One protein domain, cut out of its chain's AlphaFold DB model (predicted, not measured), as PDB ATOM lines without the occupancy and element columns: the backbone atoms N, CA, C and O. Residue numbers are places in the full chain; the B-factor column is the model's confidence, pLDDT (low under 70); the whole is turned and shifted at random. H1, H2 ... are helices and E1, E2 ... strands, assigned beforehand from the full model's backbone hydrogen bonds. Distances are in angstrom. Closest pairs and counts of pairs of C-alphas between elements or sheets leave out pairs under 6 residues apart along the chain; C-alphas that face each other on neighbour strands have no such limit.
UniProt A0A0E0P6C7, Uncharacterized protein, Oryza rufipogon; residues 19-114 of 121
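This is residues 19 to 114 of the 121 residues of an uncharacterized protein of Oryza rufipogon (UniProt A0A0E0P6C7). There is little regular structure: a long helix, H1, sticks out with residues 39 to 43 as a free arm from a body of loops round an antiparallel pair of strands, E1 and E2. The short helix H2 follows at one end of that pair. The 96 printed residues run H1, E1, H2, E2, mixed in class, with 36 in named elements. The whole is extended, radius of gyration of the C-alphas 24.1 A, spanning 84 by 29 by 25 A.

Find C-alpha 19 at (64.307, -25.586, -0.164); from there H1, residues 19 to 38, runs 29.2 A. E1 is residues 67 to 72, 16.5 A; H2 is residues 74 to 77. E2, residues 98 to 103, runs 16.6 A to C-alpha 103 at (118.610, -18.535, -7.547).

Look at N 69 and O 101, 2.9 A apart, where E1 and E2 are antiparallel at 162 degrees. H1 is apart from H2 and E2. In H1 every O i to N i+4 pair is within hydrogen-bond range; H2 is too short for one.

The body without residues 19 to 43 spans 43 by 24 by 20 A. The printed part has no cut. The links H1 to E1 and H2 to E2 are long. Confidence is under 70 in 36 residues, among them 35 to 51.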
ATOM      1  N   ARG A  19      63.352 -24.702   0.540       58.38
ATOM      2  CA  ARG A  19      64.307 -25.586  -0.164       58.38
ATOM      3  C   ARG A  19      65.149 -24.855  -1.214       58.38
ATOM      4  O   ARG A  19      66.304 -25.222  -1.434       58.38
ATOM      5  N   ARG A  20      64.589 -23.824  -1.859       58.16
ATOM      6  CA  ARG A  20      65.303 -23.019  -2.865       58.16
ATOM      7  C   ARG A  20      66.332 -22.105  -2.203       58.16
ATOM      8  O   ARG A  20      67.462 -22.040  -2.677       58.16
ATOM      9  N   HIS A  21      65.981 -21.503  -1.067       56.75
ATOM     10  CA  HIS A  21      66.906 -20.698  -0.266       56.75
ATOM     11  C   HIS A  21      68.082 -21.528   0.262       56.75
ATOM     12  O   HIS A  21      69.230 -21.145   0.063       56.75
ATOM     13  N   GLY A  22      67.837 -22.722   0.813       60.25
ATOM     14  CA  GLY A  22      68.915 -23.591   1.304       60.25
ATOM     15  C   GLY A  22      69.912 -24.037   0.222       60.25
ATOM     16  O   GLY A  22      71.112 -24.122   0.487       60.25
ATOM     17  N   ARG A  23      69.453 -24.288  -1.014       69.06
ATOM     18  CA  ARG A  23      70.339 -24.614  -2.152       69.06
ATOM     19  C   ARG A  23      71.157 -23.411  -2.620       69.06
ATOM     20  O   ARG A  23      72.353 -23.561  -2.850       69.06
ATOM     21  N   LEU A  24      70.533 -22.239  -2.726       63.75
ATOM     22  CA  LEU A  24      71.207 -20.992  -3.100       63.75
ATOM     23  C   LEU A  24      72.275 -20.597  -2.078       63.75
ATOM     24  O   LEU A  24      73.391 -20.273  -2.470       63.75
ATOM     25  N   VAL A  25      71.975 -20.706  -0.782       68.69
ATOM     26  CA  VAL A  25      72.924 -20.418   0.306       68.69
ATOM     27  C   VAL A  25      74.131 -21.363   0.252       68.69
ATOM     28  O   VAL A  25      75.269 -20.908   0.311       68.69
ATOM     29  N   ARG A  26      73.917 -22.671   0.050       70.81
ATOM     30  CA  ARG A  26      75.016 -23.651  -0.076       70.81
ATOM     31  C   ARG A  26      75.868 -23.436  -1.327       70.81
ATOM     32  O   ARG A  26      77.083 -23.605  -1.266       70.81
ATOM     33  N   LEU A  27      75.248 -23.069  -2.449       71.88
ATOM     34  CA  LEU A  27      75.964 -22.757  -3.687       71.88
ATOM     35  C   LEU A  27      76.817 -21.490  -3.527       71.88
ATOM     36  O   LEU A  27      77.974 -21.481  -3.937       71.88
ATOM     37  N   ARG A  28      76.275 -20.460  -2.863       74.81
ATOM     38  CA  ARG A  28      76.990 -19.216  -2.532       74.81
ATOM     39  C   ARG A  28      78.185 -19.480  -1.614       74.81
ATOM     40  O   ARG A  28      79.268 -18.987  -1.903       74.81
ATOM     41  N   LEU A  29      78.022 -20.301  -0.570       74.38
ATOM     42  CA  LEU A  29      79.127 -20.678   0.326       74.38
ATOM     43  C   LEU A  29      80.248 -21.415  -0.413       74.38
ATOM     44  O   LEU A  29      81.420 -21.110  -0.219       74.38
ATOM     45  N   ARG A  30      79.899 -22.375  -1.276       73.62
ATOM     46  CA  ARG A  30      80.887 -23.121  -2.069       73.62
ATOM     47  C   ARG A  30      81.632 -22.223  -3.051       73.62
ATOM     48  O   ARG A  30      82.845 -22.351  -3.165       73.62
ATOM     49  N   ALA A  31      80.925 -21.311  -3.716       73.38
ATOM     50  CA  ALA A  31      81.538 -20.335  -4.610       73.38
ATOM     51  C   ALA A  31      82.492 -19.389  -3.856       73.38
ATOM     52  O   ALA A  31      83.595 -19.137  -4.331       73.38
ATOM     53  N   ALA A  32      82.110 -18.928  -2.659       73.75
ATOM     54  CA  ALA A  32      82.963 -18.094  -1.812       73.75
ATOM     55  C   ALA A  32      84.226 -18.835  -1.336       73.75
ATOM     56  O   ALA A  32      85.317 -18.276  -1.392       73.75
ATOM     57  N   ALA A  33      84.103 -20.107  -0.939       75.06
ATOM     58  CA  ALA A  33      85.251 -20.937  -0.567       75.06
ATOM     59  C   ALA A  33      86.213 -21.165  -1.749       75.06
ATOM     60  O   ALA A  33      87.423 -21.051  -1.584       75.06
ATOM     61  N   PHE A  34      85.688 -21.419  -2.955       71.69
ATOM     62  CA  PHE A  34      86.507 -21.556  -4.166       71.69
ATOM     63  C   PHE A  34      87.235 -20.253  -4.534       71.69
ATOM     64  O   PHE A  34      88.406 -20.292  -4.902       71.69
ATOM     65  N   ALA A  35      86.573 -19.099  -4.398       69.00
ATOM     66  CA  ALA A  35      87.189 -17.795  -4.645       69.00
ATOM     67  C   ALA A  35      88.306 -17.467  -3.633       69.00
ATOM     68  O   ALA A  35      89.337 -16.927  -4.025       69.00
ATOM     69  N   ALA A  36      88.141 -17.846  -2.360       66.88
ATOM     70  CA  ALA A  36      89.156 -17.653  -1.321       66.88
ATOM     71  C   ALA A  36      90.408 -18.532  -1.522       66.88
ATOM     72  O   ALA A  36      91.518 -18.098  -1.215       66.88
ATOM     73  N   LEU A  37      90.261 -19.745  -2.074       61.75
ATOM     74  CA  LEU A  37      91.415 -20.574  -2.450       61.75
ATOM     75  C   LEU A  37      92.165 -20.016  -3.672       61.75
ATOM     76  O   LEU A  37      93.377 -20.192  -3.772       61.75
ATOM     77  N   ALA A  38      91.480 -19.319  -4.584       61.03
ATOM     78  CA  ALA A  38      92.089 -18.759  -5.794       61.03
ATOM     79  C   ALA A  38      92.953 -17.504  -5.542       61.03
ATOM     80  O   ALA A  38      93.777 -17.155  -6.385       61.03
ATOM     81  N   SER A  39      92.810 -16.829  -4.394       55.22
ATOM     82  CA  SER A  39      93.581 -15.617  -4.064       55.22
ATOM     83  C   SER A  39      95.007 -15.868  -3.549       55.22
ATOM     84  O   SER A  39      95.760 -14.913  -3.383       55.22
ATOM     85  N   VAL A  40      95.426 -17.124  -3.340       56.06
ATOM     86  CA  VAL A  40      96.786 -17.480  -2.866       56.06
ATOM     87  C   VAL A  40      97.759 -17.707  -4.038       56.06
ATOM     88  O   VAL A  40      98.656 -18.538  -3.994       56.06
ATOM     89  N   ALA A  41      97.612 -16.945  -5.118       53.69
ATOM     90  CA  ALA A  41      98.637 -16.836  -6.153       53.69
ATOM     91  C   ALA A  41      99.338 -15.483  -6.002       53.69
ATOM     92  O   ALA A  41      99.151 -14.570  -6.805       53.69
ATOM     93  N   ALA A  42     100.131 -15.334  -4.937       51.59
ATOM     94  CA  ALA A  42     101.058 -14.216  -4.810       51.59
ATOM     95  C   ALA A  42     102.155 -14.390  -5.870       51.59
ATOM     96  O   ALA A  42     103.193 -15.002  -5.631       51.59
ATOM     97  N   ALA A  43     101.899 -13.898  -7.080       53.94
ATOM     98  CA  ALA A  43     102.925 -13.789  -8.099       53.94
ATOM     99  C   ALA A  43     104.012 -12.859  -7.551       53.94
ATOM    100  O   ALA A  43     103.775 -11.665  -7.359       53.94
ATOM    101  N   ALA A  44     105.197 -13.404  -7.283       52.25
ATOM    102  CA  ALA A  44     106.387 -12.619  -7.001       52.25
ATOM    103  C   ALA A  44     106.719 -11.794  -8.256       52.25
ATOM    104  O   ALA A  44     107.449 -12.230  -9.137       52.25
ATOM    105  N   ARG A  45     106.102 -10.617  -8.379       50.19
ATOM    106  CA  ARG A  45     106.375  -9.652  -9.445       50.19
ATOM    107  C   ARG A  45     107.771  -9.090  -9.217       50.19
ATOM    108  O   ARG A  45     108.008  -8.494  -8.170       50.19
ATOM    109  N   ASP A  46     108.679  -9.344 -10.148       50.38
ATOM    110  CA  ASP A  46     109.995  -8.712 -10.171       50.38
ATOM    111  C   ASP A  46     109.807  -7.208 -10.414       50.38
ATOM    112  O   ASP A  46     109.297  -6.808 -11.463       50.38
ATOM    113  N   GLU A  47     110.115  -6.385  -9.412       58.03
ATOM    114  CA  GLU A  47     110.090  -4.922  -9.544       58.03
ATOM    115  C   GLU A  47     111.464  -4.354  -9.916       58.03
ATOM    116  O   GLU A  47     111.563  -3.172 -10.261       58.03
ATOM    117  N   ASN A  48     112.512  -5.188  -9.924       56.03
ATOM    118  CA  ASN A  48     113.841  -4.738 -10.284       56.03
ATOM    119  C   ASN A  48     113.942  -4.624 -11.811       56.03
ATOM    120  O   ASN A  48     114.086  -5.602 -12.543       56.03
ATOM    121  N   ARG A  49     113.832  -3.392 -12.316       59.66
ATOM    122  CA  ARG A  49     113.874  -3.102 -13.759       59.66
ATOM    123  C   ARG A  49     115.273  -3.232 -14.367       59.66
ATOM    124  O   ARG A  49     115.398  -3.135 -15.586       59.66
ATOM    125  N   VAL A  50     116.308  -3.424 -13.548       55.78
ATOM    126  CA  VAL A  50     117.703  -3.481 -13.990       55.78
ATOM    127  C   VAL A  50     118.273  -4.860 -13.685       55.78
ATOM    128  O   VAL A  50     118.554  -5.201 -12.539       55.78
ATOM    129  N   TYR A  51     118.464  -5.655 -14.736       63.09
ATOM    130  CA  TYR A  51     119.183  -6.923 -14.667       63.09
ATOM    131  C   TYR A  51     120.476  -6.826 -15.482       63.09
ATOM    132  O   TYR A  51     120.547  -7.313 -16.609       63.09
ATOM    133  N   ASP A  52     121.487  -6.168 -14.917       70.94
ATOM    134  CA  ASP A  52     122.856  -6.185 -15.444       70.94
ATOM    135  C   ASP A  52     123.845  -6.527 -14.314       70.94
ATOM    136  O   ASP A  52     124.332  -5.626 -13.626       70.94
ATOM    137  N   PRO A  53     124.159  -7.822 -14.112       69.56
ATOM    138  CA  PRO A  53     125.005  -8.292 -13.015       69.56
ATOM    139  C   PRO A  53     126.468  -7.830 -13.110       69.56
ATOM    140  O   PRO A  53     127.229  -8.053 -12.172       69.56
ATOM    141  N   CYS A  54     126.869  -7.226 -14.230       79.31
ATOM    142  CA  CYS A  54     128.222  -6.727 -14.463       79.31
ATOM    143  C   CYS A  54     128.343  -5.210 -14.330       79.31
ATOM    144  O   CYS A  54     129.452  -4.676 -14.370       79.31
ATOM    145  N   SER A  55     127.216  -4.530 -14.144       76.06
ATOM    146  CA  SER A  55     127.158  -3.145 -13.694       76.06
ATOM    147  C   SER A  55     127.034  -3.081 -12.169       76.06
ATOM    148  O   SER A  55     126.595  -4.048 -11.538       76.06
ATOM    149  N   ASP A  56     127.378  -1.932 -11.574       62.50
ATOM    150  CA  ASP A  56     127.139  -1.654 -10.154       62.50
ATOM    151  C   ASP A  56     125.633  -1.690  -9.848       62.50
ATOM    152  O   ASP A  56     124.918  -0.687  -9.905       62.50
ATOM    153  N   SER A  57     125.142  -2.879  -9.520       65.38
ATOM    154  CA  SER A  57     123.749  -3.118  -9.175       65.38
ATOM    155  C   SER A  57     123.557  -2.871  -7.682       65.38
ATOM    156  O   SER A  57     124.104  -3.594  -6.848       65.38
ATOM    157  N   ARG A  58     122.768  -1.856  -7.320       69.56
ATOM    158  CA  ARG A  58     122.306  -1.670  -5.937       69.56
ATOM    159  C   ARG A  58     120.985  -2.402  -5.757       69.56
ATOM    160  O   ARG A  58     120.058  -2.170  -6.519       69.56
ATOM    161  N   ILE A  59     120.919  -3.255  -4.741       71.38
ATOM    162  CA  ILE A  59     119.718  -4.012  -4.381       71.38
ATOM    163  C   ILE A  59     119.107  -3.364  -3.132       71.38
ATOM    164  O   ILE A  59     119.824  -3.075  -2.170       71.38
ATOM    165  N   GLN A  60     117.800  -3.124  -3.139       69.12
ATOM    166  CA  GLN A  60     117.029  -2.574  -2.026       69.12
ATOM    167  C   GLN A  60     115.998  -3.586  -1.506       69.12
ATOM    168  O   GLN A  60     115.722  -4.617  -2.117       69.12
ATOM    169  N   ARG A  61     115.413  -3.299  -0.338       75.81
ATOM    170  CA  ARG A  61     114.298  -4.101   0.188       75.81
ATOM    171  C   ARG A  61     113.129  -4.079  -0.793       75.81
ATOM    172  O   ARG A  61     112.740  -3.009  -1.248       75.81
ATOM    173  N   GLY A  62     112.554  -5.248  -1.054       71.81
ATOM    174  CA  GLY A  62     111.493  -5.446  -2.040       71.81
ATOM    175  C   GLY A  62     111.997  -5.864  -3.424       71.81
ATOM    176  O   GLY A  62     111.220  -6.468  -4.173       71.81
ATOM    177  N   ASP A  63     113.278  -5.633  -3.739       73.81
ATOM    178  CA  ASP A  63     113.854  -6.002  -5.033       73.81
ATOM    179  C   ASP A  63     114.034  -7.518  -5.160       73.81
ATOM    180  O   ASP A  63     114.338  -8.234  -4.202       73.81
ATOM    181  N   GLY A  64     113.886  -8.020  -6.384       74.88
ATOM    182  CA  GLY A  64     114.435  -9.319  -6.750       74.88
ATOM    183  C   GLY A  64     115.944  -9.204  -6.943       74.88
ATOM    184  O   GLY A  64     116.419  -8.286  -7.614       74.88
ATOM    185  N   PHE A  65     116.706 -10.157  -6.410       75.94
ATOM    186  CA  PHE A  65     118.114 -10.312  -6.774       75.94
ATOM    187  C   PHE A  65     118.378 -11.699  -7.324       75.94
ATOM    188  O   PHE A  65     117.555 -12.606  -7.223       75.94
ATOM    189  N   SER A  66     119.512 -11.863  -7.993       78.19
ATOM    190  CA  SER A  66     119.897 -13.147  -8.560       78.19
ATOM    191  C   SER A  66     121.356 -13.410  -8.300       78.19
ATOM    192  O   SER A  66     122.194 -12.552  -8.557       78.19
ATOM    193  N   PHE A  67     121.652 -14.616  -7.848       82.62
ATOM    194  CA  PHE A  67     123.005 -15.141  -7.868       82.62
ATOM    195  C   PHE A  67     122.991 -16.491  -8.575       82.62
ATOM    196  O   PHE A  67     121.993 -17.220  -8.555       82.62
ATOM    197  N   GLY A  68     124.087 -16.794  -9.258       84.50
ATOM    198  CA  GLY A  68     124.247 -18.029 -10.005       84.50
ATOM    199  C   GLY A  68     125.503 -18.768  -9.574       84.50
ATOM    200  O   GLY A  68     126.503 -18.143  -9.227       84.50
ATOM    201  N   ILE A  69     125.450 -20.095  -9.617       88.94
ATOM    202  CA  ILE A  69     126.603 -20.975  -9.430       88.94
ATOM    203  C   ILE A  69     126.822 -21.723 -10.741       88.94
ATOM    204  O   ILE A  69     125.917 -22.402 -11.231       88.94
ATOM    205  N   ALA A  70     128.015 -21.575 -11.313       91.50
ATOM    206  CA  ALA A  70     128.403 -22.250 -12.541       91.50
ATOM    207  C   ALA A  70     129.253 -23.490 -12.232       91.50
ATOM    208  O   ALA A  70     130.276 -23.400 -11.555       91.50
ATOM    209  N   PHE A  71     128.847 -24.637 -12.768       93.31
ATOM    210  CA  PHE A  71     129.567 -25.902 -12.699       93.31
ATOM    211  C   PHE A  71     130.212 -26.179 -14.054       93.31
ATOM    212  O   PHE A  71     129.514 -26.355 -15.051       93.31
ATOM    213  N   ALA A  72     131.539 -26.213 -14.103       93.00
ATOM    214  CA  ALA A  72     132.307 -26.500 -15.311       93.00
ATOM    215  C   ALA A  72     133.671 -27.100 -14.941       93.00
ATOM    216  O   ALA A  72     134.089 -27.055 -13.782       93.00
ATOM    217  N   ASN A  73     134.386 -27.635 -15.931       92.56
ATOM    218  CA  ASN A  73     135.782 -28.030 -15.746       92.56
ATOM    219  C   ASN A  73     136.646 -26.805 -15.422       92.56
ATOM    220  O   ASN A  73     136.418 -25.735 -15.982       92.56
ATOM    221  N   LEU A  74     137.683 -26.975 -14.593       90.88
ATOM    222  CA  LEU A  74     138.532 -25.871 -14.127       90.88
ATOM    223  C   LEU A  74     139.030 -24.985 -15.279       90.88
ATOM    224  O   LEU A  74     138.912 -23.769 -15.209       90.88
ATOM    225  N   GLY A  75     139.504 -25.593 -16.371       92.19
ATOM    226  CA  GLY A  75     140.020 -24.867 -17.535       92.19
ATOM    227  C   GLY A  75     139.006 -23.946 -18.225       92.19
ATOM    228  O   GLY A  75     139.422 -23.005 -18.887       92.19
ATOM    229  N   ALA A  76     137.697 -24.156 -18.042       92.25
ATOM    230  CA  ALA A  76     136.661 -23.286 -18.603       92.25
ATOM    231  C   ALA A  76     136.647 -21.887 -17.960       92.25
ATOM    232  O   ALA A  76     136.186 -20.935 -18.583       92.25
ATOM    233  N   PHE A  77     137.181 -21.752 -16.740       93.25
ATOM    234  CA  PHE A  77     137.298 -20.477 -16.024       93.25
ATOM    235  C   PHE A  77     138.602 -19.726 -16.330       93.25
ATOM    236  O   PHE A  77     138.833 -18.650 -15.779       93.25
ATOM    237  N   TYR A  78     139.465 -20.282 -17.185       93.62
ATOM    238  CA  TYR A  78     140.777 -19.724 -17.500       93.62
ATOM    239  C   TYR A  78     140.920 -19.470 -18.998       93.62
ATOM    240  O   TYR A  78     140.446 -20.231 -19.836       93.62
ATOM    241  N   SER A  79     141.658 -18.425 -19.353       92.06
ATOM    242  CA  SER A  79     142.096 -18.184 -20.722       92.06
ATOM    243  C   SER A  79     143.596 -18.412 -20.857       92.06
ATOM    244  O   SER A  79     144.377 -18.015 -19.990       92.06
ATOM    245  N   GLY A  80     144.005 -19.091 -21.932       89.44
ATOM    246  CA  GLY A  80     145.411 -19.451 -22.156       89.44
ATOM    247  C   GLY A  80     145.996 -20.358 -21.064       89.44
ATOM    248  O   GLY A  80     147.201 -20.335 -20.832       89.44
ATOM    249  N   GLY A  81     145.145 -21.093 -20.338       86.56
ATOM    250  CA  GLY A  81     145.546 -22.027 -19.280       86.56
ATOM    251  C   GLY A  81     146.105 -21.394 -18.001       86.56
ATOM    252  O   GLY A  81     146.491 -22.126 -17.099       86.56
ATOM    253  N   SER A  82     146.166 -20.063 -17.908       90.00
ATOM    254  CA  SER A  82     146.878 -19.374 -16.820       90.00
ATOM    255  C   SER A  82     146.154 -18.144 -16.269       90.00
ATOM    256  O   SER A  82     146.310 -17.830 -15.094       90.00
ATOM    257  N   VAL A  83     145.315 -17.472 -17.062       95.12
ATOM    258  CA  VAL A  83     144.596 -16.269 -16.616       95.12
ATOM    259  C   VAL A  83     143.179 -16.634 -16.200       95.12
ATOM    260  O   VAL A  83     142.364 -16.958 -17.061       95.12
ATOM    261  N   GLN A  84     142.876 -16.567 -14.902       94.81
ATOM    262  CA  GLN A  84     141.510 -16.742 -14.408       94.81
ATOM    263  C   GLN A  84     140.640 -15.565 -14.858       94.81
ATOM    264  O   GLN A  84     141.013 -14.404 -14.692       94.81
ATOM    265  N   LEU A  85     139.483 -15.868 -15.437       93.62
ATOM    266  CA  LEU A  85     138.544 -14.871 -15.933       93.62
ATOM    267  C   LEU A  85     137.510 -14.532 -14.857       93.62
ATOM    268  O   LEU A  85     137.008 -15.416 -14.161       93.62
ATOM    269  N   SER A  86     137.169 -13.248 -14.737       90.81
ATOM    270  CA  SER A  86     136.058 -12.827 -13.885       90.81
ATOM    271  C   SER A  86     134.713 -13.191 -14.537       90.81
ATOM    272  O   SER A  86     134.638 -13.293 -15.764       90.81
ATOM    273  N   PRO A  87     133.621 -13.342 -13.762       87.88
ATOM    274  CA  PRO A  87     132.290 -13.662 -14.294       87.88
ATOM    275  C   PRO A  87     131.755 -12.696 -15.366       87.88
ATOM    276  O   PRO A  87     130.867 -13.060 -16.130       87.88
ATOM    277  N   CYS A  88     132.294 -11.477 -15.416       88.88
ATOM    278  CA  CYS A  88     131.912 -10.425 -16.358       88.88
ATOM    279  C   CYS A  88     132.881 -10.264 -17.533       88.88
ATOM    280  O   CYS A  88     132.651  -9.439 -18.421       88.88
ATOM    281  N   ASP A  89     133.966 -11.037 -17.558       91.44
ATOM    282  CA  ASP A  89     134.870 -11.067 -18.697       91.44
ATOM    283  C   ASP A  89     134.175 -11.765 -19.874       91.44
ATOM    284  O   ASP A  89     133.756 -12.917 -19.788       91.44
ATOM    285  N   ARG A  90     134.074 -11.079 -21.016       89.81
ATOM    286  CA  ARG A  90     133.409 -11.603 -22.223       89.81
ATOM    287  C   ARG A  90     134.094 -12.835 -22.813       89.81
ATOM    288  O   ARG A  90     133.505 -13.521 -23.644       89.81
ATOM    289  N   ARG A  91     135.341 -13.106 -22.423       91.19
ATOM    290  CA  ARG A  91     136.085 -14.308 -22.818       91.19
ATOM    291  C   ARG A  91     135.609 -15.544 -22.058       91.19
ATOM    292  O   ARG A  91     135.913 -16.657 -22.483       91.19
ATOM    293  N   LEU A  92     134.882 -15.370 -20.953       90.00
ATOM    294  CA  LEU A  92     134.337 -16.463 -20.164       90.00
ATOM    295  C   LEU A  92     133.064 -16.997 -20.834       90.00
ATOM    296  O   LEU A  92     131.966 -16.483 -20.638       90.00
ATOM    297  N   SER A  93     133.205 -18.055 -21.634       84.56
ATOM    298  CA  SER A  93     132.080 -18.702 -22.320       84.56
ATOM    299  C   SER A  93     131.637 -19.972 -21.593       84.56
ATOM    300  O   SER A  93     132.066 -21.079 -21.927       84.56
ATOM    301  N   LEU A  94     130.746 -19.814 -20.612       85.31
ATOM    302  CA  LEU A  94     130.165 -20.918 -19.830       85.31
ATOM    303  C   LEU A  94     128.950 -21.580 -20.501       85.31
ATOM    304  O   LEU A  94     128.624 -22.719 -20.176       85.31
ATOM    305  N   ALA A  95     128.307 -20.907 -21.461       81.94
ATOM    306  CA  ALA A  95     127.073 -21.382 -22.101       81.94
ATOM    307  C   ALA A  95     127.221 -22.739 -22.814       81.94
ATOM    308  O   ALA A  95     126.257 -23.491 -22.918       81.94
ATOM    309  N   SER A  96     128.422 -23.056 -23.299       80.25
ATOM    310  CA  SER A  96     128.730 -24.295 -24.023       80.25
ATOM    311  C   SER A  96     129.650 -25.249 -23.253       80.25
ATOM    312  O   SER A  96     130.003 -26.301 -23.778       80.25
ATOM    313  N   SER A  97     130.091 -24.877 -22.048       85.12
ATOM    314  CA  SER A  97     131.164 -25.568 -21.317       85.12
ATOM    315  C   SER A  97     130.819 -25.898 -19.860       85.12
ATOM    316  O   SER A  97     131.648 -26.473 -19.149       85.12
ATOM    317  N   GLY A  98     129.596 -25.590 -19.418       87.94
ATOM    318  CA  GLY A  98     129.141 -25.850 -18.060       87.94
ATOM    319  C   GLY A  98     127.625 -25.806 -17.888       87.94
ATOM    320  O   GLY A  98     126.860 -25.694 -18.844       87.94
ATOM    321  N   GLN A  99     127.199 -25.904 -16.634       92.19
ATOM    322  CA  GLN A  99     125.814 -25.778 -16.192       92.19
ATOM    323  C   GLN A  99     125.699 -24.602 -15.225       92.19
ATOM    324  O   GLN A  99     126.564 -24.416 -14.373       92.19
ATOM    325  N   LEU A 100     124.627 -23.819 -15.333       87.75
ATOM    326  CA  LEU A 100     124.378 -22.670 -14.464       87.75
ATOM    327  C   LEU A 100     123.113 -22.911 -13.637       87.75
ATOM    328  O   LEU A 100     122.017 -23.001 -14.188       87.75
ATOM    329  N   ALA A 101     123.263 -22.982 -12.316       89.38
ATOM    330  CA  ALA A 101     122.144 -22.937 -11.382       89.38
ATOM    331  C   ALA A 101     121.902 -21.482 -10.967       89.38
ATOM    332  O   ALA A 101     122.833 -20.820 -10.513       89.38
ATOM    333  N   VAL A 102     120.673 -20.978 -11.117       85.06
ATOM    334  CA  VAL A 102     120.313 -19.583 -10.803       85.06
ATOM    335  C   VAL A 102     119.267 -19.553  -9.698       85.06
ATOM    336  O   VAL A 102     118.219 -20.186  -9.813       85.06
ATOM    337  N   PHE A 103     119.527 -18.769  -8.657       84.00
ATOM    338  CA  PHE A 103     118.610 -18.535  -7.547       84.00
ATOM    339  C   PHE A 103     118.119 -17.093  -7.595       84.00
ATOM    340  O   PHE A 103     118.930 -16.172  -7.690       84.00
ATOM    341  N   ARG A 104     116.793 -16.900  -7.538       77.31
ATOM    342  CA  ARG A 104     116.147 -15.577  -7.581       77.31
ATOM    343  C   ARG A 104     115.179 -15.321  -6.420       77.31
ATOM    344  O   ARG A 104     113.966 -15.281  -6.633       77.31
ATOM    345  N   PRO A 105     115.675 -15.202  -5.184       73.38
ATOM    346  CA  PRO A 105     114.851 -14.771  -4.064       73.38
ATOM    347  C   PRO A 105     114.522 -13.267  -4.148       73.38
ATOM    348  O   PRO A 105     115.245 -12.477  -4.761       73.38
ATOM    349  N   LYS A 106     113.421 -12.869  -3.505       72.75
ATOM    350  CA  LYS A 106     113.134 -11.459  -3.210       72.75
ATOM    351  C   LYS A 106     113.817 -11.059  -1.910       72.75
ATOM    352  O   LYS A 106     113.814 -11.849  -0.973       72.75
ATOM    353  N   VAL A 107     114.334  -9.833  -1.852       72.38
ATOM    354  CA  VAL A 107     114.836  -9.242  -0.610       72.38
ATOM    355  C   VAL A 107     113.650  -8.879   0.276       72.38
ATOM    356  O   VAL A 107     112.943  -7.900   0.028       72.38
ATOM    357  N   ASP A 108     113.422  -9.684   1.302       66.94
ATOM    358  CA  ASP A 108     112.534  -9.383   2.419       66.94
ATOM    359  C   ASP A 108     113.266  -8.557   3.499       66.94
ATOM    360  O   ASP A 108     114.380  -8.069   3.297       66.94
ATOM    361  N   GLU A 109     112.636  -8.353   4.656       55.16
ATOM    362  CA  GLU A 109     113.225  -7.576   5.753       55.16
ATOM    363  C   GLU A 109     114.469  -8.259   6.370       55.16
ATOM    364  O   GLU A 109     115.258  -7.574   7.024       55.16
ATOM    365  N   ILE A 110     114.708  -9.560   6.106       54.91
ATOM    366  CA  ILE A 110     115.912 -10.302   6.521       54.91
ATOM    367  C   ILE A 110     116.419 -11.244   5.407       54.91
ATOM    368  O   ILE A 110     116.285 -12.462   5.477       54.91
ATOM    369  N   SER A 111     117.136 -10.704   4.423       55.00
ATOM    370  CA  SER A 111     118.010 -11.513   3.557       55.00
ATOM    371  C   SER A 111     119.455 -11.431   4.062       55.00
ATOM    372  O   SER A 111     120.242 -10.594   3.623       55.00
ATOM    373  N   LEU A 112     119.799 -12.264   5.051       56.88
ATOM    374  CA  LEU A 112     121.126 -12.274   5.678       56.88
ATOM    375  C   LEU A 112     122.082 -13.186   4.887       56.88
ATOM    376  O   LEU A 112     122.055 -14.407   5.029       56.88
ATOM    377  N   LEU A 113     122.925 -12.600   4.032       52.44
ATOM    378  CA  LEU A 113     124.016 -13.321   3.373       52.44
ATOM    379  C   LEU A 113     125.229 -13.380   4.315       52.44
ATOM    380  O   LEU A 113     125.997 -12.425   4.412       52.44
ATOM    381  N   THR A 114     125.411 -14.504   5.010       54.34
ATOM    382  CA  THR A 114     126.606 -14.754   5.833       54.34
ATOM    383  C   THR A 114     127.727 -15.329   4.971       54.34
ATOM    384  O   THR A 114     127.632 -16.467   4.513       54.34
TER     385      THR A 114